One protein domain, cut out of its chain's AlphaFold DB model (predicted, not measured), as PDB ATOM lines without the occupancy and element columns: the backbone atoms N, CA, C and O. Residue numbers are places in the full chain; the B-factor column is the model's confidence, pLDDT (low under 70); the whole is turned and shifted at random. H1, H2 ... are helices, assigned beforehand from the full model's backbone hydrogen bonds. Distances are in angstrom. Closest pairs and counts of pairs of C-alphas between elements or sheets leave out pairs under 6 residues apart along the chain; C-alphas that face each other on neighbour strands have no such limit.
ATOM      1  N   LYS A   2       0.240  20.016 -63.849       84.69
ATOM      2  CA  LYS A   2      -0.795  21.084 -63.800       84.69
ATOM      3  C   LYS A   2      -2.090  20.663 -63.089       84.69
ATOM      4  O   LYS A   2      -2.686  21.454 -62.373       84.69
ATOM      5  N   GLU A   3      -2.519  19.418 -63.283       88.06
ATOM      6  CA  GLU A   3      -3.677  18.848 -62.578       88.06
ATOM      7  C   GLU A   3      -3.409  18.706 -61.073       88.06
ATOM      8  O   GLU A   3      -4.236  19.122 -60.269       88.06
ATOM      9  N   THR A   4      -2.220  18.219 -60.703       89.25
ATOM     10  CA  THR A   4      -1.727  18.123 -59.319       89.25
ATOM     11  C   THR A   4      -1.689  19.493 -58.629       89.25
ATOM     12  O   THR A   4      -2.234  19.651 -57.541       89.25
ATOM     13  N   GLU A   5      -1.113  20.508 -59.286       92.62
ATOM     14  CA  GLU A   5      -1.047  21.895 -58.801       92.62
ATOM     15  C   GLU A   5      -2.449  22.464 -58.538       92.62
ATOM     16  O   GLU A   5      -2.713  23.011 -57.468       92.62
ATOM     17  N   ASN A   6      -3.374  22.297 -59.490       92.25
ATOM     18  CA  ASN A   6      -4.753  22.768 -59.345       92.25
ATOM     19  C   ASN A   6      -5.487  22.063 -58.196       92.25
ATOM     20  O   ASN A   6      -6.229  22.711 -57.456       92.25
ATOM     21  N   LEU A   7      -5.276  20.753 -58.039       93.62
ATOM     22  CA  LEU A   7      -5.887  19.968 -56.971       93.62
ATOM     23  C   LEU A   7      -5.395  20.419 -55.589       93.62
ATOM     24  O   LEU A   7      -6.209  20.580 -54.682       93.62
ATOM     25  N   ILE A   8      -4.100  20.717 -55.442       92.69
ATOM     26  CA  ILE A   8      -3.545  21.271 -54.197       92.69
ATOM     27  C   ILE A   8      -4.201  22.605 -53.851       92.69
ATOM     28  O   ILE A   8      -4.651  22.786 -52.724       92.69
ATOM     29  N   ILE A   9      -4.323  23.526 -54.813       94.50
ATOM     30  CA  ILE A   9      -4.983  24.820 -54.575       94.50
ATOM     31  C   ILE A   9      -6.436  24.630 -54.117       94.50
ATOM     32  O   ILE A   9      -6.887  25.321 -53.197       94.50
ATOM     33  N   GLN A  10      -7.170  23.696 -54.727       93.06
ATOM     34  CA  GLN A  10      -8.546  23.383 -54.330       93.06
ATOM     35  C   GLN A  10      -8.617  22.818 -52.909       93.06
ATOM     36  O   GLN A  10      -9.459  23.258 -52.125       93.06
ATOM     37  N   LEU A  11      -7.726  21.885 -52.565       91.12
ATOM     38  CA  LEU A  11      -7.691  21.263 -51.245       91.12
ATOM     39  C   LEU A  11      -7.265  22.247 -50.155       91.12
ATOM     40  O   LEU A  11      -7.922  22.287 -49.122       91.12
ATOM     41  N   ILE A  12      -6.262  23.097 -50.394       90.19
ATOM     42  CA  ILE A  12      -5.878  24.165 -49.456       90.19
ATOM     43  C   ILE A  12      -7.058  25.121 -49.234       90.19
ATOM     44  O   ILE A  12      -7.417  25.402 -48.095       90.19
ATOM     45  N   SER A  13      -7.730  25.557 -50.307       89.19
ATOM     46  CA  SER A  13      -8.904  26.442 -50.196       89.19
ATOM     47  C   SER A  13     -10.051  25.800 -49.408       89.19
ATOM     48  O   SER A  13     -10.846  26.499 -48.780       89.19
ATOM     49  N   LYS A  14     -10.181  24.472 -49.490       87.75
ATOM     50  CA  LYS A  14     -11.164  23.694 -48.731       87.75
ATOM     51  C   LYS A  14     -10.740  23.563 -47.265       87.75
ATOM     52  O   LYS A  14     -11.556  23.790 -46.380       87.75
ATOM     53  N   TYR A  15      -9.464  23.283 -47.019       85.00
ATOM     54  CA  TYR A  15      -8.871  23.185 -45.688       85.00
ATOM     55  C   TYR A  15      -9.002  24.492 -44.891       85.00
ATOM     56  O   TYR A  15      -9.374  24.455 -43.723       85.00
ATOM     57  N   GLU A  16      -8.794  25.648 -45.535       81.50
ATOM     58  CA  GLU A  16      -8.990  26.972 -44.921       81.50
ATOM     59  C   GLU A  16     -10.452  27.242 -44.517       81.50
ATOM     60  O   GLU A  16     -10.699  28.022 -43.599       81.50
ATOM     61  N   LYS A  17     -11.428  26.614 -45.189       82.38
ATOM     62  CA  LYS A  17     -12.868  26.817 -44.940       82.38
ATOM     63  C   LYS A  17     -13.475  25.830 -43.946       82.38
ATOM     64  O   LYS A  17     -14.482  26.158 -43.330       82.38
ATOM     65  N   GLU A  18     -12.913  24.629 -43.829       74.94
ATOM     66  CA  GLU A  18     -13.507  23.509 -43.082       74.94
ATOM     67  C   GLU A  18     -12.866  23.261 -41.697       74.94
ATOM     68  O   GLU A  18     -13.034  22.175 -41.159       74.94
ATOM     69  N   GLU A  19     -12.146  24.236 -41.119       59.75
ATOM     70  CA  GLU A  19     -11.521  24.184 -39.774       59.75
ATOM     71  C   GLU A  19     -10.833  22.837 -39.429       59.75
ATOM     72  O   GLU A  19     -11.375  21.989 -38.725       59.75
ATOM     73  N   TYR A  20      -9.575  22.666 -39.864       60.31
ATOM     74  CA  TYR A  20      -8.659  21.595 -39.413       60.31
ATOM     75  C   TYR A  20      -9.117  20.147 -39.680       60.31
ATOM     76  O   TYR A  20      -8.928  19.242 -38.864       60.31
ATOM     77  N   ASN A  21      -9.653  19.880 -40.872       79.06
ATOM     78  CA  ASN A  21      -9.899  18.511 -41.324       79.06
ATOM     79  C   ASN A  21      -8.573  17.766 -41.608       79.06
ATOM     80  O   ASN A  21      -7.939  17.975 -42.645       79.06
ATOM     81  N   TYR A  22      -8.177  16.865 -40.700       79.06
ATOM     82  CA  TYR A  22      -6.944  16.069 -40.797       79.06
ATOM     83  C   TYR A  22      -6.846  15.211 -42.064       79.06
ATOM     84  O   TYR A  22      -5.744  15.006 -42.568       79.06
ATOM     85  N   GLN A  23      -7.973  14.742 -42.611       84.81
ATOM     86  CA  GLN A  23      -7.974  13.963 -43.852       84.81
ATOM     87  C   GLN A  23      -7.563  14.835 -45.043       84.81
ATOM     88  O   GLN A  23      -6.730  14.433 -45.847       84.81
ATOM     89  N   ILE A  24      -8.103  16.057 -45.116       85.81
ATOM     90  CA  ILE A  24      -7.763  17.018 -46.171       85.81
ATOM     91  C   ILE A  24      -6.300  17.442 -46.044       85.81
ATOM     92  O   ILE A  24      -5.617  17.531 -47.061       85.81
ATOM     93  N   LYS A  25      -5.805  17.655 -44.815       84.88
ATOM     94  CA  LYS A  25      -4.378  17.919 -44.593       84.88
ATOM     95  C   LYS A  25      -3.514  16.763 -45.114       84.88
ATOM     96  O   LYS A  25      -2.626  17.007 -45.916       84.88
ATOM     97  N   GLY A  26      -3.833  15.517 -44.759       85.19
ATOM     98  CA  GLY A  26      -3.087  14.349 -45.243       85.19
ATOM     99  C   GLY A  26      -3.082  14.208 -46.773       85.19
ATOM    100  O   GLY A  26      -2.063  13.837 -47.357       85.19
ATOM    101  N   ASP A  27      -4.188  14.551 -47.440       89.31
ATOM    102  CA  ASP A  27      -4.261  14.562 -48.906       89.31
ATOM    103  C   ASP A  27      -3.404  15.686 -49.522       89.31
ATOM    104  O   ASP A  27      -2.750  15.466 -50.546       89.31
ATOM    105  N   ILE A  28      -3.366  16.871 -48.895       89.44
ATOM    106  CA  ILE A  28      -2.470  17.973 -49.285       89.44
ATOM    107  C   ILE A  28      -1.013  17.530 -49.143       89.44
ATOM    108  O   ILE A  28      -0.270  17.610 -50.120       89.44
ATOM    109  N   ASP A  29      -0.625  17.010 -47.978       86.44
ATOM    110  CA  ASP A  29       0.752  16.606 -47.672       86.44
ATOM    111  C   ASP A  29       1.246  15.546 -48.668       86.44
ATOM    112  O   ASP A  29       2.354  15.636 -49.202       86.44
ATOM    113  N   LYS A  30       0.385  14.580 -49.020       88.75
ATOM    114  CA  LYS A  30       0.686  13.556 -50.029       88.75
ATOM    115  C   LYS A  30       0.959  14.155 -51.413       88.75
ATOM    116  O   LYS A  30       1.906  13.741 -52.084       88.75
ATOM    117  N   LEU A  31       0.136  15.108 -51.853       91.12
ATOM    118  CA  LEU A  31       0.296  15.759 -53.158       91.12
ATOM    119  C   LEU A  31       1.498  16.713 -53.181       91.12
ATOM    120  O   LEU A  31       2.186  16.803 -54.199       91.12
ATOM    121  N   LEU A  32       1.774  17.396 -52.067       88.38
ATOM    122  CA  LEU A  32       2.977  18.209 -51.899       88.38
ATOM    123  C   LEU A  32       4.231  17.337 -51.980       88.38
ATOM    124  O   LEU A  32       5.141  17.676 -52.734       88.38
ATOM    125  N   TYR A  33       4.248  16.178 -51.318       86.00
ATOM    126  CA  TYR A  33       5.358  15.226 -51.399       86.00
ATOM    127  C   TYR A  33       5.586  14.716 -52.833       86.00
ATOM    128  O   TYR A  33       6.724  14.636 -53.305       86.00
ATOM    129  N   GLU A  34       4.509  14.434 -53.577       87.38
ATOM    130  CA  GLU A  34       4.593  14.074 -54.998       87.38
ATOM    131  C   GLU A  34       5.228  15.199 -55.834       87.38
ATOM    132  O   GLU A  34       6.102  14.934 -56.663       87.38
ATOM    133  N   LEU A  35       4.857  16.458 -55.590       87.56
ATOM    134  CA  LEU A  35       5.457  17.620 -56.256       87.56
ATOM    135  C   LEU A  35       6.926  17.812 -55.884       87.56
ATOM    136  O   LEU A  35       7.772  17.984 -56.760       87.56
ATOM    137  N   MET A  36       7.248  17.700 -54.601       86.81
ATOM    138  CA  MET A  36       8.611  17.809 -54.088       86.81
ATOM    139  C   MET A  36       9.520  16.702 -54.624       86.81
ATOM    140  O   MET A  36      10.734  16.892 -54.726       86.81
ATOM    141  N   SER A  37       8.955  15.564 -55.044       82.81
ATOM    142  CA  SER A  37       9.684  14.482 -55.710       82.81
ATOM    143  C   SER A  37      10.164  14.834 -57.134       82.81
ATOM    144  O   SER A  37      11.122  14.215 -57.605       82.81
ATOM    145  N   GLN A  38       9.631  15.884 -57.765       87.94
ATOM    146  CA  GLN A  38      10.005  16.332 -59.114       87.94
ATOM    147  C   GLN A  38      11.305  17.171 -59.136       87.94
ATOM    148  O   GLN A  38      11.773  17.614 -58.081       87.94
ATOM    149  N   PRO A  39      11.944  17.378 -60.310       87.25
ATOM    150  CA  PRO A  39      13.064  18.312 -60.456       87.25
ATOM    151  C   PRO A  39      12.681  19.745 -60.066       87.25
ATOM    152  O   PRO A  39      11.543  20.156 -60.278       87.25
ATOM    153  N   PHE A  40      13.635  20.521 -59.547       90.69
ATOM    154  CA  PHE A  40      13.388  21.933 -59.249       90.69
ATOM    155  C   PHE A  40      13.073  22.745 -60.512       90.69
ATOM    156  O   PHE A  40      13.595  22.443 -61.587       90.69
ATOM    157  N   ALA A  41      12.275  23.805 -60.355       87.75
ATOM    158  CA  ALA A  41      11.755  24.648 -61.434       87.75
ATOM    159  C   ALA A  41      10.802  23.911 -62.389       87.75
ATOM    160  O   ALA A  41      10.553  24.370 -63.505       87.75
ATOM    161  N   SER A  42      10.267  22.764 -61.960       89.12
ATOM    162  CA  SER A  42       9.215  22.057 -62.695       89.12
ATOM    163  C   SER A  42       7.833  22.658 -62.440       89.12
ATOM    164  O   SER A  42       6.978  22.618 -63.326       89.12
ATOM    165  N   SER A  43       7.635  23.273 -61.270       92.19
ATOM    166  CA  SER A  43       6.378  23.923 -60.901       92.19
ATOM    167  C   SER A  43       6.071  25.117 -61.803       92.19
ATOM    168  O   SER A  43       6.958  25.841 -62.264       92.19
ATOM    169  N   SER A  44       4.789  25.383 -62.041       92.31
ATOM    170  CA  SER A  44       4.392  26.561 -62.806       92.31
ATOM    171  C   SER A  44       4.538  27.849 -61.985       92.31
ATOM    172  O   SER A  44       4.165  27.919 -60.814       92.31
ATOM    173  N   ILE A  45       4.995  28.935 -62.625       90.94
ATOM    174  CA  ILE A  45       5.035  30.274 -61.999       90.94
ATOM    175  C   ILE A  45       3.649  30.670 -61.466       90.94
ATOM    176  O   ILE A  45       3.542  31.296 -60.414       90.94
ATOM    177  N   LYS A  46       2.577  30.286 -62.175       92.12
ATOM    178  CA  LYS A  46       1.194  30.557 -61.758       92.12
ATOM    179  C   LYS A  46       0.846  29.876 -60.437       92.12
ATOM    180  O   LYS A  46       0.164  30.494 -59.627       92.12
ATOM    181  N   PHE A  47       1.314  28.648 -60.224       93.88
ATOM    182  CA  PHE A  47       1.117  27.913 -58.980       93.88
ATOM    183  C   PHE A  47       1.904  28.543 -57.827       93.88
ATOM    184  O   PHE A  47       1.311  28.914 -56.818       93.88
ATOM    185  N   ILE A  48       3.207  28.782 -58.011       91.75
ATOM    186  CA  ILE A  48       4.077  29.362 -56.969       91.75
ATOM    187  C   ILE A  48       3.641  30.777 -56.560       91.75
ATOM    188  O   ILE A  48       3.802  31.179 -55.410       91.75
ATOM    189  N   LYS A  49       3.047  31.539 -57.486       91.38
ATOM    190  CA  LYS A  49       2.478  32.869 -57.216       91.38
ATOM    191  C   LYS A  49       0.997  32.858 -56.851       91.38
ATOM    192  O   LYS A  49       0.409  33.930 -56.712       91.38
ATOM    193  N   HIS A  50       0.377  31.692 -56.706       94.31
ATOM    194  CA  HIS A  50      -1.041  31.616 -56.397       94.31
ATOM    195  C   HIS A  50      -1.309  32.107 -54.968       94.31
ATOM    196  O   HIS A  50      -0.703  31.618 -54.015       94.31
ATOM    197  N   GLN A  51      -2.254  33.036 -54.796       92.75
ATOM    198  CA  GLN A  51      -2.510  33.677 -53.498       92.75
ATOM    199  C   GLN A  51      -2.859  32.674 -52.390       92.75
ATOM    200  O   GLN A  51      -2.380  32.815 -51.272       92.75
ATOM    201  N   VAL A  52      -3.651  31.643 -52.709       91.56
ATOM    202  CA  VAL A  52      -4.001  30.560 -51.767       91.56
ATOM    203  C   VAL A  52      -2.752  29.844 -51.239       91.56
ATOM    204  O   VAL A  52      -2.632  29.624 -50.042       91.56
ATOM    205  N   LEU A  53      -1.788  29.535 -52.112       90.62
ATOM    206  CA  LEU A  53      -0.545  28.881 -51.705       90.62
ATOM    207  C   LEU A  53       0.327  29.816 -50.860       90.62
ATOM    208  O   LEU A  53       0.882  29.393 -49.854       90.62
ATOM    209  N   LEU A  54       0.416  31.094 -51.238       89.38
ATOM    210  CA  LEU A  54       1.165  32.099 -50.477       89.38
ATOM    211  C   LEU A  54       0.588  32.303 -49.071       89.38
ATOM    212  O   LEU A  54       1.347  32.401 -48.108       89.38
ATOM    213  N   ASN A  55      -0.741  32.332 -48.948       87.75
ATOM    214  CA  ASN A  55      -1.420  32.401 -47.657       87.75
ATOM    215  C   ASN A  55      -1.119  31.153 -46.825       87.75
ATOM    216  O   ASN A  55      -0.688  31.283 -45.682       87.75
ATOM    217  N   TYR A  56      -1.252  29.965 -47.420       87.06
ATOM    218  CA  TYR A  56      -0.935  28.703 -46.764       87.06
ATOM    219  C   TYR A  56       0.508  28.664 -46.247       87.06
ATOM    220  O   TYR A  56       0.724  28.442 -45.061       87.06
ATOM    221  N   VAL A  57       1.489  29.007 -47.086       87.44
ATOM    222  CA  VAL A  57       2.907  29.116 -46.699       87.44
ATOM    223  C   VAL A  57       3.105  30.122 -45.561       87.44
ATOM    224  O   VAL A  57       3.860  29.854 -44.631       87.44
ATOM    225  N   SER A  58       2.409  31.264 -45.581       83.88
ATOM    226  CA  SER A  58       2.507  32.272 -44.515       83.88
ATOM    227  C   SER A  58       1.945  31.813 -43.161       83.88
ATOM    228  O   SER A  58       2.339  32.347 -42.121       83.88
ATOM    229  N   LEU A  59       1.031  30.834 -43.165       80.12
ATOM    230  CA  LEU A  59       0.440  30.254 -41.957       80.12
ATOM    231  C   LEU A  59       1.365  29.232 -41.285       80.12
ATOM    232  O   LEU A  59       1.262  29.047 -40.073       80.12
ATOM    233  N   LEU A  60       2.297  28.627 -42.024       78.31
ATOM    234  CA  LEU A  60       3.278  27.645 -41.537       78.31
ATOM    235  C   LEU A  60       4.422  28.302 -40.731       78.31
ATOM    236  O   LEU A  60       5.578  27.972 -40.931       78.31
ATOM    237  N   LYS A  61       4.095  29.260 -39.854       59.53
ATOM    238  CA  LYS A  61       4.896  30.399 -39.349       59.53
ATOM    239  C   LYS A  61       6.367  30.233 -38.919       59.53
ATOM    240  O   LYS A  61       6.960  31.263 -38.629       59.53
ATOM    241  N   GLU A  62       6.993  29.067 -38.922       61.31
ATOM    242  CA  GLU A  62       8.429  28.871 -38.667       61.31
ATOM    243  C   GLU A  62       8.874  27.520 -39.262       61.31
ATOM    244  O   GLU A  62       8.046  26.641 -39.507       61.31
ATOM    245  N   PHE A  63      10.175  27.342 -39.519       57.78
ATOM    246  CA  PHE A  63      10.744  26.069 -39.985       57.78
ATOM    247  C   PHE A  63      10.654  25.005 -38.866       57.78
ATOM    248  O   PHE A  63      11.632  24.761 -38.179       57.78
ATOM    249  N   GLY A  64       9.473  24.414 -38.662       62.03
ATOM    250  CA  GLY A  64       9.207  23.297 -37.742       62.03
ATOM    251  C   GLY A  64       8.972  21.979 -38.491       62.03
ATOM    252  O   GLY A  64       9.728  21.643 -39.399       62.03
ATOM    253  N   ASP A  65       7.886  21.262 -38.176       62.53
ATOM    254  CA  ASP A  65       7.525  19.977 -38.814       62.53
ATOM    255  C   ASP A  65       7.377  20.061 -40.353       62.53
ATOM    256  O   ASP A  65       7.550  19.069 -41.053       62.53
ATOM    257  N   GLU A  66       7.113  21.257 -40.890       76.19
ATOM    258  CA  GLU A  66       6.884  21.527 -42.322       76.19
ATOM    259  C   GLU A  66       8.104  22.174 -43.015       76.19
ATOM    260  O   GLU A  66       8.008  22.728 -44.118       76.19
ATOM    261  N   ALA A  67       9.275  22.156 -42.368       76.56
ATOM    262  CA  ALA A  67      10.474  22.841 -42.854       76.56
ATOM    263  C   ALA A  67      10.937  22.359 -44.241       76.56
ATOM    264  O   ALA A  67      11.505  23.139 -45.012       76.56
ATOM    265  N   GLU A  68      10.670  21.094 -44.574       79.19
ATOM    266  CA  GLU A  68      10.973  20.509 -45.880       79.19
ATOM    267  C   GLU A  68      10.236  21.230 -47.014       79.19
ATOM    268  O   GLU A  68      10.860  21.693 -47.977       79.19
ATOM    269  N   PHE A  69       8.916  21.374 -46.881       86.12
ATOM    270  CA  PHE A  69       8.086  22.033 -47.880       86.12
ATOM    271  C   PHE A  69       8.440  23.519 -48.010       86.12
ATOM    272  O   PHE A  69       8.571  24.029 -49.125       86.12
ATOM    273  N   LEU A  70       8.668  24.210 -46.889       86.88
ATOM    274  CA  LEU A  70       9.046  25.626 -46.886       86.88
ATOM    275  C   LEU A  70      10.381  25.877 -47.600       86.88
ATOM    276  O   LEU A  70      10.497  26.831 -48.377       86.88
ATOM    277  N   LEU A  71      11.380  25.016 -47.379       88.44
ATOM    278  CA  LEU A  71      12.665  25.109 -48.070       88.44
ATOM    279  C   LEU A  71      12.510  24.824 -49.571       88.44
ATOM    280  O   LEU A  71      13.043  25.578 -50.389       88.44
ATOM    281  N   TRP A  72      11.764  23.776 -49.936       90.25
ATOM    282  CA  TRP A  72      11.473  23.457 -51.335       90.25
ATOM    283  C   TRP A  72      10.773  24.625 -52.045       90.25
ATOM    284  O   TRP A  72      11.226  25.057 -53.107       90.25
ATOM    285  N   PHE A  73       9.739  25.201 -51.424       91.44
ATOM    286  CA  PHE A  73       8.979  26.331 -51.963       91.44
ATOM    287  C   PHE A  73       9.864  27.564 -52.180       91.44
ATOM    288  O   PHE A  73       9.787  28.212 -53.224       91.44
ATOM    289  N   ALA A  74      10.750  27.873 -51.226       90.81
ATOM    290  CA  ALA A  74      11.692  28.983 -51.348       90.81
ATOM    291  C   ALA A  74      12.658  28.812 -52.535       90.81
ATOM    292  O   ALA A  74      12.979  29.785 -53.223       90.81
ATOM    293  N   ILE A  75      13.109  27.580 -52.789       92.94
ATOM    294  CA  ILE A  75      14.003  27.253 -53.906       92.94
ATOM    295  C   ILE A  75      13.261  27.327 -55.244       92.94
ATOM    296  O   ILE A  75      13.796  27.905 -56.192       92.94
ATOM    297  N   GLU A  76      12.034  26.807 -55.321       92.94
ATOM    298  CA  GLU A  76      11.165  26.939 -56.501       92.94
ATOM    299  C   GLU A  76      10.893  28.410 -56.837       92.94
ATOM    300  O   GLU A  76      11.138  28.844 -57.965       92.94
ATOM    301  N   ASP A  77      10.469  29.215 -55.854       91.50
ATOM    302  CA  ASP A  77      10.237  30.648 -56.058       91.50
ATOM    303  C   ASP A  77      11.505  31.359 -56.527       91.50
ATOM    304  O   ASP A  77      11.447  32.162 -57.462       91.50
ATOM    305  N   TYR A  78      12.661  31.052 -55.934       93.25
ATOM    306  CA  TYR A  78      13.937  31.593 -56.389       93.25
ATOM    307  C   TYR A  78      14.214  31.233 -57.851       93.25
ATOM    308  O   TYR A  78      14.433  32.130 -58.663       93.25
ATOM    309  N   LEU A  79      14.172  29.953 -58.218       91.75
ATOM    310  CA  LEU A  79      14.566  29.500 -59.554       91.75
ATOM    311  C   LEU A  79      13.620  29.973 -60.658       91.75
ATOM    312  O   LEU A  79      14.089  30.290 -61.751       91.75
ATOM    313  N   LEU A  80      12.319  30.050 -60.379       89.56
ATOM    314  CA  LEU A  80      11.296  30.431 -61.355       89.56
ATOM    315  C   LEU A  80      11.164  31.943 -61.552       89.56
ATOM    316  O   LEU A  80      10.548  32.391 -62.517       89.56
ATOM    317  N   THR A  81      11.719  32.740 -60.638       84.44
ATOM    318  CA  THR A  81      11.613  34.206 -60.688       84.44
ATOM    319  C   THR A  81      12.960  34.917 -60.656       84.44
ATOM    320  O   THR A  81      12.998  36.147 -60.567       84.44
ATOM    321  N   LYS A  82      14.068  34.165 -60.720       81.75
ATOM    322  CA  LYS A  82      15.405  34.747 -60.722       81.75
ATOM    323  C   LYS A  82      15.606  35.609 -61.962       81.75
ATOM    324  O   LYS A  82      15.523  35.140 -63.091       81.75
ATOM    325  N   ASP A  83      15.961  36.863 -61.720       75.62
ATOM    326  CA  ASP A  83      16.558  37.739 -62.725       75.62
ATOM    327  C   ASP A  83      18.017  38.043 -62.358       75.62
ATOM    328  O   ASP A  83      18.313  38.414 -61.220       75.62
ATOM    329  N   SER A  84      18.931  37.865 -63.309       56.59
ATOM    330  CA  SER A  84      20.396  37.788 -63.179       56.59
ATOM    331  C   SER A  84      21.062  38.868 -62.305       56.59
ATOM    332  O   SER A  84      22.184  38.658 -61.844       56.59
ATOM    333  N   HIS A  85      20.400  40.006 -62.048       57.19
ATOM    334  CA  HIS A  85      21.000  41.190 -61.419       57.19
ATOM    335  C   HIS A  85      20.163  41.898 -60.331       57.19
ATOM    336  O   HIS A  85      20.453  43.049 -60.007       57.19
ATOM    337  N   SER A  86      19.156  41.259 -59.719       71.31
ATOM    338  CA  SER A  86      18.290  41.949 -58.741       71.31
ATOM    339  C   SER A  86      18.700  41.770 -57.264       71.31
ATOM    340  O   SER A  86      19.039  40.675 -56.809       71.31
ATOM    341  N   GLU A  87      18.582  42.836 -56.462       76.19
ATOM    342  CA  GLU A  87      18.640  42.776 -54.984       76.19
ATOM    343  C   GLU A  87      17.557  41.853 -54.391       76.19
ATOM    344  O   GLU A  87      17.717  41.274 -53.315       76.19
ATOM    345  N   VAL A  88      16.461  41.655 -55.126       80.50
ATOM    346  CA  VAL A  88      15.381  40.728 -54.771       80.50
ATOM    347  C   VAL A  88      15.888  39.283 -54.721       80.50
ATOM    348  O   VAL A  88      15.566  38.560 -53.780       80.50
ATOM    349  N   ASN A  89      16.749  38.870 -55.654       82.56
ATOM    350  CA  ASN A  89      17.327  37.524 -55.650       82.56
ATOM    351  C   ASN A  89      18.257  37.272 -54.463       82.56
ATOM    352  O   ASN A  89      18.255  36.170 -53.916       82.56
ATOM    353  N   LYS A  90      19.023  38.282 -54.033       82.88
ATOM    354  CA  LYS A  90      19.860  38.164 -52.829       82.88
ATOM    355  C   LYS A  90      19.005  37.930 -51.587       82.88
ATOM    356  O   LYS A  90      19.346  37.073 -50.779       82.88
ATOM    357  N   LYS A  91      17.873  38.634 -51.461       85.56
ATOM    358  CA  LYS A  91      16.920  38.414 -50.359       85.56
ATOM    359  C   LYS A  91      16.345  36.997 -50.372       85.56
ATOM    360  O   LYS A  91      16.266  36.379 -49.318       85.56
ATOM    361  N   LYS A  92      16.004  36.463 -51.548       88.44
ATOM    362  CA  LYS A  92      15.505  35.083 -51.684       88.44
ATOM    363  C   LYS A  92      16.555  34.037 -51.323       88.44
ATOM    364  O   LYS A  92      16.251  33.121 -50.571       88.44
ATOM    365  N   LEU A  93      17.797  34.205 -51.783       89.50
ATOM    366  CA  LEU A  93      18.909  33.346 -51.360       89.50
ATOM    367  C   LEU A  93      19.150  33.430 -49.849       89.50
ATOM    368  O   LEU A  93      19.389  32.402 -49.227       89.50
ATOM    369  N   GLY A  94      19.032  34.620 -49.253       87.25
ATOM    370  CA  GLY A  94      19.102  34.799 -47.801       87.25
ATOM    371  C   GLY A  94      17.979  34.075 -47.053       87.25
ATOM    372  O   GLY A  94      18.229  33.489 -46.007       87.25
ATOM    373  N   PHE A  95      16.762  34.044 -47.604       87.00
ATOM    374  CA  PHE A  95      15.651  33.277 -47.031       87.00
ATOM    375  C   PHE A  95      15.885  31.760 -47.129       87.00
ATOM    376  O   PHE A  95      15.671  31.040 -46.158       87.00
ATOM    377  N   ILE A  96      16.410  31.276 -48.263       90.38
ATOM    378  CA  ILE A  96      16.840  29.873 -48.415       90.38
ATOM    379  C   ILE A  96      17.944  29.540 -47.400       90.38
ATOM    380  O   ILE A  96      17.910  28.488 -46.770       90.38
ATOM    381  N   GLU A  97      18.914  30.437 -47.211       88.19
ATOM    382  CA  GLU A  97      19.990  30.274 -46.232       88.19
ATOM    383  C   GLU A  97      19.463  30.212 -44.794       88.19
ATOM    384  O   GLU A  97      19.894  29.353 -44.031       88.19
ATOM    385  N   GLN A  98      18.508  31.071 -44.438       83.00
ATOM    386  CA  GLN A  98      17.835  31.035 -43.138       83.00
ATOM    387  C   GLN A  98      17.079  29.724 -42.929       83.00
ATOM    388  O   GLN A  98      17.184  29.147 -41.853       83.00
ATOM    389  N   GLY A  99      16.386  29.218 -43.952       80.94
ATOM    390  CA  GLY A  99      15.731  27.911 -43.887       80.94
ATOM    391  C   GLY A  99      16.718  26.771 -43.682       80.94
ATOM    392  O   GLY A  99      16.539  25.951 -42.787       80.94
ATOM    393  N   LEU A 100      17.820  26.763 -44.440       80.12
ATOM    394  CA  LEU A 100      18.910  25.805 -44.241       80.12
ATOM    395  C   LEU A 100      19.483  25.894 -42.825       80.12
ATOM    396  O   LEU A 100      19.700  24.868 -42.193       80.12
ATOM    397  N   GLN A 101      19.717  27.102 -42.315       76.88
ATOM    398  CA  GLN A 101      20.217  27.306 -40.960       76.88
ATOM    399  C   GLN A 101      19.219  26.852 -39.902       76.88
ATOM    400  O   GLN A 101      19.652  26.195 -38.972       76.88
ATOM    401  N   ALA A 102      17.929  27.155 -40.034       73.69
ATOM    402  CA  ALA A 102      16.901  26.739 -39.082       73.69
ATOM    403  C   ALA A 102      16.811  25.210 -39.020       73.69
ATOM    404  O   ALA A 102      16.961  24.626 -37.954       73.69
ATOM    405  N   ILE A 103      16.754  24.559 -40.184       72.44
ATOM    406  CA  ILE A 103      16.748  23.097 -40.293       72.44
ATOM    407  C   ILE A 103      18.009  22.478 -39.672       72.44
ATOM    408  O   ILE A 103      17.945  21.455 -38.992       72.44
ATOM    409  N   LEU A 104      19.169  23.101 -39.889       68.94
ATOM    410  CA  LEU A 104      20.417  22.667 -39.273       68.94
ATOM    411  C   LEU A 104      20.423  22.933 -37.768       68.94
ATOM    412  O   LEU A 104      20.865  22.079 -37.022       68.94
ATOM    413  N   VAL A 105      19.961  24.085 -37.296       64.50
ATOM    414  CA  VAL A 105      19.975  24.485 -35.884       64.50
ATOM    415  C   VAL A 105      19.000  23.634 -35.079       64.50
ATOM    416  O   VAL A 105      19.414  23.101 -34.058       64.50
ATOM    417  N   ASP A 106      17.777  23.401 -35.542       58.75
ATOM    418  CA  ASP A 106      16.792  22.610 -34.797       58.75
ATOM    419  C   ASP A 106      17.188  21.123 -34.705       58.75
ATOM    420  O   ASP A 106      16.979  20.488 -33.669       58.75
ATOM    421  N   HIS A 107      17.905  20.587 -35.702       52.97
ATOM    422  CA  HIS A 107      18.486  19.238 -35.625       52.97
ATOM    423  C   HIS A 107      19.849  19.164 -34.911       52.97
ATOM    424  O   HIS A 107      20.145  18.165 -34.248       52.97
ATOM    425  N   VAL A 108      20.688  20.201 -34.997       49.38
ATOM    426  CA  VAL A 108      22.050  20.217 -34.426       49.38
ATOM    427  C   VAL A 108      22.063  20.712 -32.979       49.38
ATOM    428  O   VAL A 108      22.848  20.202 -32.181       49.38
ATOM    429  N   VAL A 109      21.197  21.650 -32.588       45.16
ATOM    430  CA  VAL A 109      21.078  22.156 -31.204       45.16
ATOM    431  C   VAL A 109      20.438  21.119 -30.285       45.16
ATOM    432  O   VAL A 109      20.811  21.053 -29.116       45.16
ATOM    433  N   ALA A 110      19.607  20.217 -30.813       44.50
ATOM    434  CA  ALA A 110      19.109  19.081 -30.044       44.50
ATOM    435  C   ALA A 110      20.219  18.104 -29.603       44.50
ATOM    436  O   ALA A 110      19.980  17.315 -28.688       44.50
ATOM    437  N   ARG A 111      21.433  18.128 -30.201       44.88
ATOM    438  CA  ARG A 111      22.522  17.217 -29.787       44.88
ATOM    439  C   ARG A 111      23.930  17.821 -29.638       44.88
ATOM    440  O   ARG A 111      24.591  17.443 -28.676       44.88
ATOM    441  N   HIS A 112      24.448  18.736 -30.472       46.81
ATOM    442  CA  HIS A 112      25.887  19.097 -30.462       46.81
ATOM    443  C   HIS A 112      26.234  20.529 -30.950       46.81
ATOM    444  O   HIS A 112      26.488  20.768 -32.129       46.81
ATOM    445  N   ALA A 113      26.402  21.482 -30.028       41.25
ATOM    446  CA  ALA A 113      26.494  22.922 -30.324       41.25
ATOM    447  C   ALA A 113      27.849  23.504 -30.828       41.25
ATOM    448  O   ALA A 113      28.033  24.717 -30.739       41.25
ATOM    449  N   LYS A 114      28.841  22.737 -31.319       48.28
ATOM    450  CA  LYS A 114      30.183  23.320 -31.634       48.28
ATOM    451  C   LYS A 114      30.934  22.799 -32.869       48.28
ATOM    452  O   LYS A 114      32.096  23.160 -33.057       48.28
ATOM    453  N   ILE A 115      30.326  21.981 -33.727       46.38
ATOM    454  CA  ILE A 115      31.014  21.435 -34.915       46.38
ATOM    455  C   ILE A 115      30.443  22.093 -36.187       46.38
ATOM    456  O   ILE A 115      29.229  22.179 -36.310       46.38
ATOM    457  N   PRO A 116      31.269  22.560 -37.147       50.03
ATOM    458  CA  PRO A 116      30.769  23.093 -38.417       50.03
ATOM    459  C   PRO A 116      29.942  22.042 -39.192       50.03
ATOM    460  O   PRO A 116      30.407  20.901 -39.285       50.03
ATOM    461  N   PRO A 117      28.811  22.404 -39.835       51.03
ATOM    462  CA  PRO A 117      27.904  21.465 -40.523       51.03
ATOM    463  C   PRO A 117      28.595  20.517 -41.519       51.03
ATOM    464  O   PRO A 117      28.344  19.316 -41.538       51.03
ATOM    465  N   LYS A 118      29.600  21.012 -42.256       50.47
ATOM    466  CA  LYS A 118      30.412  20.211 -43.199       50.47
ATOM    467  C   LYS A 118      31.139  19.014 -42.573       50.47
ATOM    468  O   LYS A 118      31.634  18.152 -43.297       50.47
ATOM    469  N   GLN A 119      31.303  19.004 -41.253       48.03
ATOM    470  CA  GLN A 119      32.079  18.009 -40.510       48.03
ATOM    471  C   GLN A 119      31.202  17.069 -39.679       48.03
ATOM    472  O   GLN A 119      31.755  16.194 -39.012       48.03
ATOM    473  N   GLN A 120      29.879  17.239 -39.702       51.19
ATOM    474  CA  GLN A 120      28.952  16.566 -38.794       51.19
ATOM    475  C   GLN A 120      28.421  15.219 -39.300       51.19
ATOM    476  O   GLN A 120      27.913  14.459 -38.493       51.19
ATOM    477  N   GLY A 121      28.634  14.855 -40.570       49.66
ATOM    478  CA  GLY A 121      27.925  13.696 -41.128       49.66
ATOM    479  C   GLY A 121      26.569  14.097 -41.675       49.66
ATOM    480  O   GLY A 121      25.981  15.066 -41.209       49.66
ATOM    481  N   ILE A 122      26.083  13.381 -42.688       49.28
ATOM    482  CA  ILE A 122      24.727  13.624 -43.196       49.28
ATOM    483  C   ILE A 122      23.646  13.084 -42.249       49.28
ATOM    484  O   ILE A 122      22.495  13.450 -42.373       49.28
ATOM    485  N   GLU A 123      24.038  12.235 -41.300       47.59
ATOM    486  CA  GLU A 123      23.212  11.637 -40.242       47.59
ATOM    487  C   GLU A 123      22.629  12.650 -39.239       47.59
ATOM    488  O   GLU A 123      21.675  12.344 -38.535       47.59
ATOM    489  N   LEU A 124      23.229  13.843 -39.141       50.28
ATOM    490  CA  LEU A 124      22.738  14.952 -38.314       50.28
ATOM    491  C   LEU A 124      21.884  15.940 -39.122       50.28
ATOM    492  O   LEU A 124      21.408  16.931 -38.575       50.28
ATOM    493  N   LEU A 125      21.723  15.687 -40.421       54.97
ATOM    494  CA  LEU A 125      20.813  16.418 -41.285       54.97
ATOM    495  C   LEU A 125      19.494  15.641 -41.350       54.97
ATOM    496  O   LEU A 125      19.524  14.412 -41.297       54.97
ATOM    497  N   PRO A 126      18.352  16.314 -41.525       60.62
ATOM    498  CA  PRO A 126      17.112  15.598 -41.773       60.62
ATOM    499  C   PRO A 126      17.193  14.758 -43.049       60.62
ATOM    500  O   PRO A 126      17.779  15.183 -44.055       60.62
ATOM    501  N   ASP A 127      16.542  13.594 -43.006       61.59
ATOM    502  CA  ASP A 127      16.560  12.573 -44.060       61.59
ATOM    503  C   ASP A 127      16.203  13.132 -45.446       61.59
ATOM    504  O   ASP A 127      16.754  12.693 -46.457       61.59
ATOM    505  N   PHE A 128      15.341  14.150 -45.513       65.94
ATOM    506  CA  PHE A 128      14.948  14.766 -46.779       65.94
ATOM    507  C   PHE A 128      16.064  15.590 -47.446       65.94
ATOM    508  O   PHE A 128      16.174  15.588 -48.674       65.94
ATOM    509  N   ILE A 129      16.932  16.257 -46.669       64.56
ATOM    510  CA  ILE A 129      18.082  17.022 -47.197       64.56
ATOM    511  C   ILE A 129      19.277  16.102 -47.433       64.56
ATOM    512  O   ILE A 129      20.001  16.260 -48.419       64.56
ATOM    513  N   ALA A 130      19.479  15.126 -46.545       59.75
ATOM    514  CA  ALA A 130      20.530  14.117 -46.648       59.75
ATOM    515  C   ALA A 130      20.290  13.074 -47.752       59.75
ATOM    516  O   ALA A 130      21.021  12.088 -47.838       59.75
ATOM    517  N   ASN A 131      19.301  13.280 -48.623       68.19
ATOM    518  CA  ASN A 131      18.988  12.371 -49.711       68.19
ATOM    519  C   ASN A 131      19.737  12.753 -51.002       68.19
ATOM    520  O   ASN A 131      19.665  13.886 -51.490       68.19
ATOM    521  N   LYS A 132      20.389  11.759 -51.623       67.00
ATOM    522  CA  LYS A 132      21.011  11.855 -52.959       67.00
ATOM    523  C   LYS A 132      20.087  12.499 -53.998       67.00
ATOM    524  O   LYS A 132      20.556  13.278 -54.822       67.00
ATOM    525  N   ILE A 133      18.788  12.202 -53.955       74.56
ATOM    526  CA  ILE A 133      17.782  12.735 -54.881       74.56
ATOM    527  C   ILE A 133      17.668  14.256 -54.741       74.56
ATOM    528  O   ILE A 133      17.681  14.964 -55.745       74.56
ATOM    529  N   TYR A 134      17.602  14.775 -53.515       78.81
ATOM    530  CA  TYR A 134      17.476  16.210 -53.269       78.81
ATOM    531  C   TYR A 134      18.726  16.972 -53.732       78.81
ATOM    532  O   TYR A 134      18.636  17.975 -54.442       78.81
ATOM    533  N   ILE A 135      19.910  16.435 -53.432       78.00
ATOM    534  CA  ILE A 135      21.186  17.004 -53.882       78.00
ATOM    535  C   ILE A 135      21.307  16.975 -55.406       78.00
ATOM    536  O   ILE A 135      21.667  17.992 -56.002       78.00
ATOM    537  N   ARG A 136      20.956  15.854 -56.055       79.38
ATOM    538  CA  ARG A 136      20.907  15.768 -57.523       79.38
ATOM    539  C   ARG A 136      20.063  16.904 -58.088       79.38
ATOM    540  O   ARG A 136      20.528  17.590 -58.993       79.38
ATOM    541  N   LYS A 137      18.879  17.166 -57.521       84.94
ATOM    542  CA  LYS A 137      17.995  18.249 -57.977       84.94
ATOM    543  C   LYS A 137      18.649  19.621 -57.859       84.94
ATOM    544  O   LYS A 137      18.651  20.344 -58.849       84.94
ATOM    545  N   ILE A 138      19.240  19.963 -56.709       88.00
ATOM    546  CA  ILE A 138      19.929  21.254 -56.509       88.00
ATOM    547  C   ILE A 138      21.034  21.447 -57.543       88.00
ATOM    548  O   ILE A 138      21.102  22.481 -58.206       88.00
ATOM    549  N   PHE A 139      21.898  20.448 -57.702       85.00
ATOM    550  CA  PHE A 139      23.055  20.557 -58.583       85.00
ATOM    551  C   PHE A 139      22.677  20.465 -60.072       85.00
ATOM    552  O   PHE A 139      23.376  21.043 -60.901       85.00
ATOM    553  N   SER A 140      21.533  19.855 -60.405       84.38
ATOM    554  CA  SER A 140      20.969  19.835 -61.767       84.38
ATOM    555  C   SER A 140      20.382  21.182 -62.199       84.38
ATOM    556  O   SER A 140      20.216  21.417 -63.393       84.38
ATOM    557  N   THR A 141      20.110  22.105 -61.266       86.38
ATOM    558  CA  THR A 141      19.656  23.467 -61.616       86.38
ATOM    559  C   THR A 141      20.703  24.262 -62.401       86.38
ATOM    560  O   THR A 141      20.365  25.276 -63.013       86.38
ATOM    561  N   ASN A 142      21.978  23.844 -62.341       80.00
ATOM    562  CA  ASN A 142      23.145  24.570 -62.849       80.00
ATOM    563  C   ASN A 142      23.266  26.022 -62.334       80.00
ATOM    564  O   ASN A 142      24.043  26.816 -62.872       80.00
ATOM    565  N   ASP A 143      22.540  26.382 -61.270       86.69
ATOM    566  CA  ASP A 143      22.580  27.717 -60.687       86.69
ATOM    567  C   ASP A 143      23.785  27.866 -59.752       86.69
ATOM    568  O   ASP A 143      23.825  27.309 -58.655       86.69
ATOM    569  N   GLN A 144      24.787  28.637 -60.180       85.06
ATOM    570  CA  GLN A 144      26.038  28.797 -59.432       85.06
ATOM    571  C   GLN A 144      25.843  29.430 -58.049       85.06
ATOM    572  O   GLN A 144      26.605  29.122 -57.132       85.06
ATOM    573  N   SER A 145      24.844  30.299 -57.875       88.31
ATOM    574  CA  SER A 145      24.613  30.981 -56.598       88.31
ATOM    575  C   SER A 145      23.973  30.035 -55.590       88.31
ATOM    576  O   SER A 145      24.455  29.929 -54.461       88.31
ATOM    577  N   LEU A 146      22.952  29.288 -56.019       88.50
ATOM    578  CA  LEU A 146      22.305  28.257 -55.212       88.50
ATOM    579  C   LEU A 146      23.278  27.120 -54.874       88.50
ATOM    580  O   LEU A 146      23.405  26.740 -53.711       88.50
ATOM    581  N   ILE A 147      24.038  26.628 -55.859       86.88
ATOM    582  CA  ILE A 147      25.061  25.594 -55.647       86.88
ATOM    583  C   ILE A 147      26.114  26.077 -54.648       86.88
ATOM    584  O   ILE A 147      26.490  25.334 -53.737       86.88
ATOM    585  N   LYS A 148      26.591  27.321 -54.779       85.62
ATOM    586  CA  LYS A 148      27.560  27.902 -53.843       85.62
ATOM    587  C   LYS A 148      26.985  28.009 -52.432       85.62
ATOM    588  O   LYS A 148      27.697  27.665 -51.491       85.62
ATOM    589  N   LEU A 149      25.728  28.436 -52.292       87.38
ATOM    590  CA  LEU A 149      25.038  28.491 -51.005       87.38
ATOM    591  C   LEU A 149      25.003  27.106 -50.350       87.38
ATOM    592  O   LEU A 149      25.490  26.948 -49.235       87.38
ATOM    593  N   PHE A 150      24.548  26.077 -51.064       84.56
ATOM    594  CA  PHE A 150      24.544  24.707 -50.544       84.56
ATOM    595  C   PHE A 150      25.961  24.206 -50.224       84.56
ATOM    596  O   PHE A 150      26.174  23.601 -49.178       84.56
ATOM    597  N   CYS A 151      26.969  24.537 -51.034       78.50
ATOM    598  CA  CYS A 151      28.372  24.212 -50.749       78.50
ATOM    599  C   CYS A 151      28.946  24.928 -49.511       78.50
ATOM    600  O   CYS A 151      30.046  24.576 -49.070       78.50
ATOM    601  N   ASN A 152      28.271  25.935 -48.945       79.75
ATOM    602  CA  ASN A 152      28.654  26.533 -47.661       79.75
ATOM    603  C   ASN A 152      28.260  25.649 -46.471       79.75
ATOM    604  O   ASN A 152      28.921  25.717 -45.436       79.75
ATOM    605  N   TYR A 153      27.270  24.776 -46.644       73.62
ATOM    606  CA  TYR A 153      26.735  23.915 -45.587       73.62
ATOM    607  C   TYR A 153      27.068  22.435 -45.818       73.62
ATOM    608  O   TYR A 153      27.427  21.730 -44.877       73.62
ATOM    609  N   PHE A 154      27.082  21.993 -47.077       71.75
ATOM    610  CA  PHE A 154      27.291  20.607 -47.494       71.75
ATOM    611  C   PHE A 154      28.628  20.424 -48.239       71.75
ATOM    612  O   PHE A 154      29.156  21.379 -48.825       71.75
ATOM    613  N   PRO A 155      29.224  19.215 -48.223       66.69
ATOM    614  CA  PRO A 155      30.341  18.893 -49.106       66.69
ATOM    615  C   PRO A 155      29.907  18.961 -50.578       66.69
ATOM    616  O   PRO A 155      28.728  18.842 -50.892       66.69
TER     617      PRO A 155
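Overview. This is residues 2 to 155 of the 596 residues of an uncharacterized protein of Legionella drancourtii LLAP12 (UniProt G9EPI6). A helical hairpin of H5 and H6 runs through the middle of the domain, with the hairpin of H1 and H2 and the shorter H3 and H4 on the H5 side, and H8 beside H6 on the other side, where it makes a corner with H7. H3 packs on H5 near residues 45 and 80 and the end of H2 meets H5 near residues 36 and 72, while H8 meets H6 by few contacts, and a long loop, residues 110 to 131, leads from H6 to H7. The printed part has 154 residues with eight named helices, H1 to H8 in order along the chain, and no named strand; its class is all helix. It is compact, with a radius of gyration of the C-alphas of 16.0 A, and spans 45 by 38 by 26 A.

Along the chain. H1, residues 2 to 15, begins at C-alpha 2 at (-0.795, 21.084, -63.800) and is 19.9 A long. H2, residues 22 to 36, is 20.5 A long. H3, residues 45 to 48, and H4, residues 51 to 59, are short. H5, residues 67 to 81, is 21.2 A long. H6, residues 87 to 109, is the longest at 31.6 A and ends at C-alpha 109 at (21.078, 22.156, -31.204). H7 is residues 132 to 140, and H8, residues 144 to 153, ends at C-alpha 153 at (26.735, 23.915, -45.587).

Arrangement. H5 is the hub, touching H2, H3 and H6. H5 and H6 form a helical hairpin at a shallow tilt of 16 degrees, with the C-alphas of Leu 71 and Gly 99 closest at 5.9 A. H3 touches H5, the C-alphas of Ile 45 and Leu 80 closest at 6.3 A. H2, with residues 32 to 36 alone, only just touches H5, with 3 pairs of C-alphas within 8 A, those of Met 36 and Trp 72 closest at 6.9 A. H1 and H2 form a helical hairpin at a shallow tilt of 28 degrees, the C-alphas of Ile 8 and Ile 28 closest at 6.0 A. H1, with residues 9 to 13 alone, touches H4 at a steep tilt of 56 degrees, the C-alphas of Ile 9 and Val 52 closest at 6.5 A. H6, with residues 93 to 97 alone, only just touches H8, with 3 pairs of C-alphas within 8 A, those of Glu 97 and Leu 149 closest at 7.2 A. H7 and H8 only just touch, with 3 such pairs, and only at the corner, the C-alphas of Phe 139 and Ile 147 closest at 6.2 A. H6 and H7 are apart. Every O i to N i+4 pair is within hydrogen-bond range in H1, H2, H4, H5, H6 and H7, and 5 of 6 are in H8; H3 is too short for such a pair.

Size, cuts and confidence. The C-alphas farthest apart, those of Glu 3 and Lys 114, are 46.1 A apart. The printed part has no cut, and the link from H6 to H7 is long. Residues 17 to 22, of which 22 belongs to H2, stand free. The mean pLDDT of the printed part is 78.1; residues 19 to 20, 61 to 65, 84 to 85, 104 to 132 and 155 are under 70.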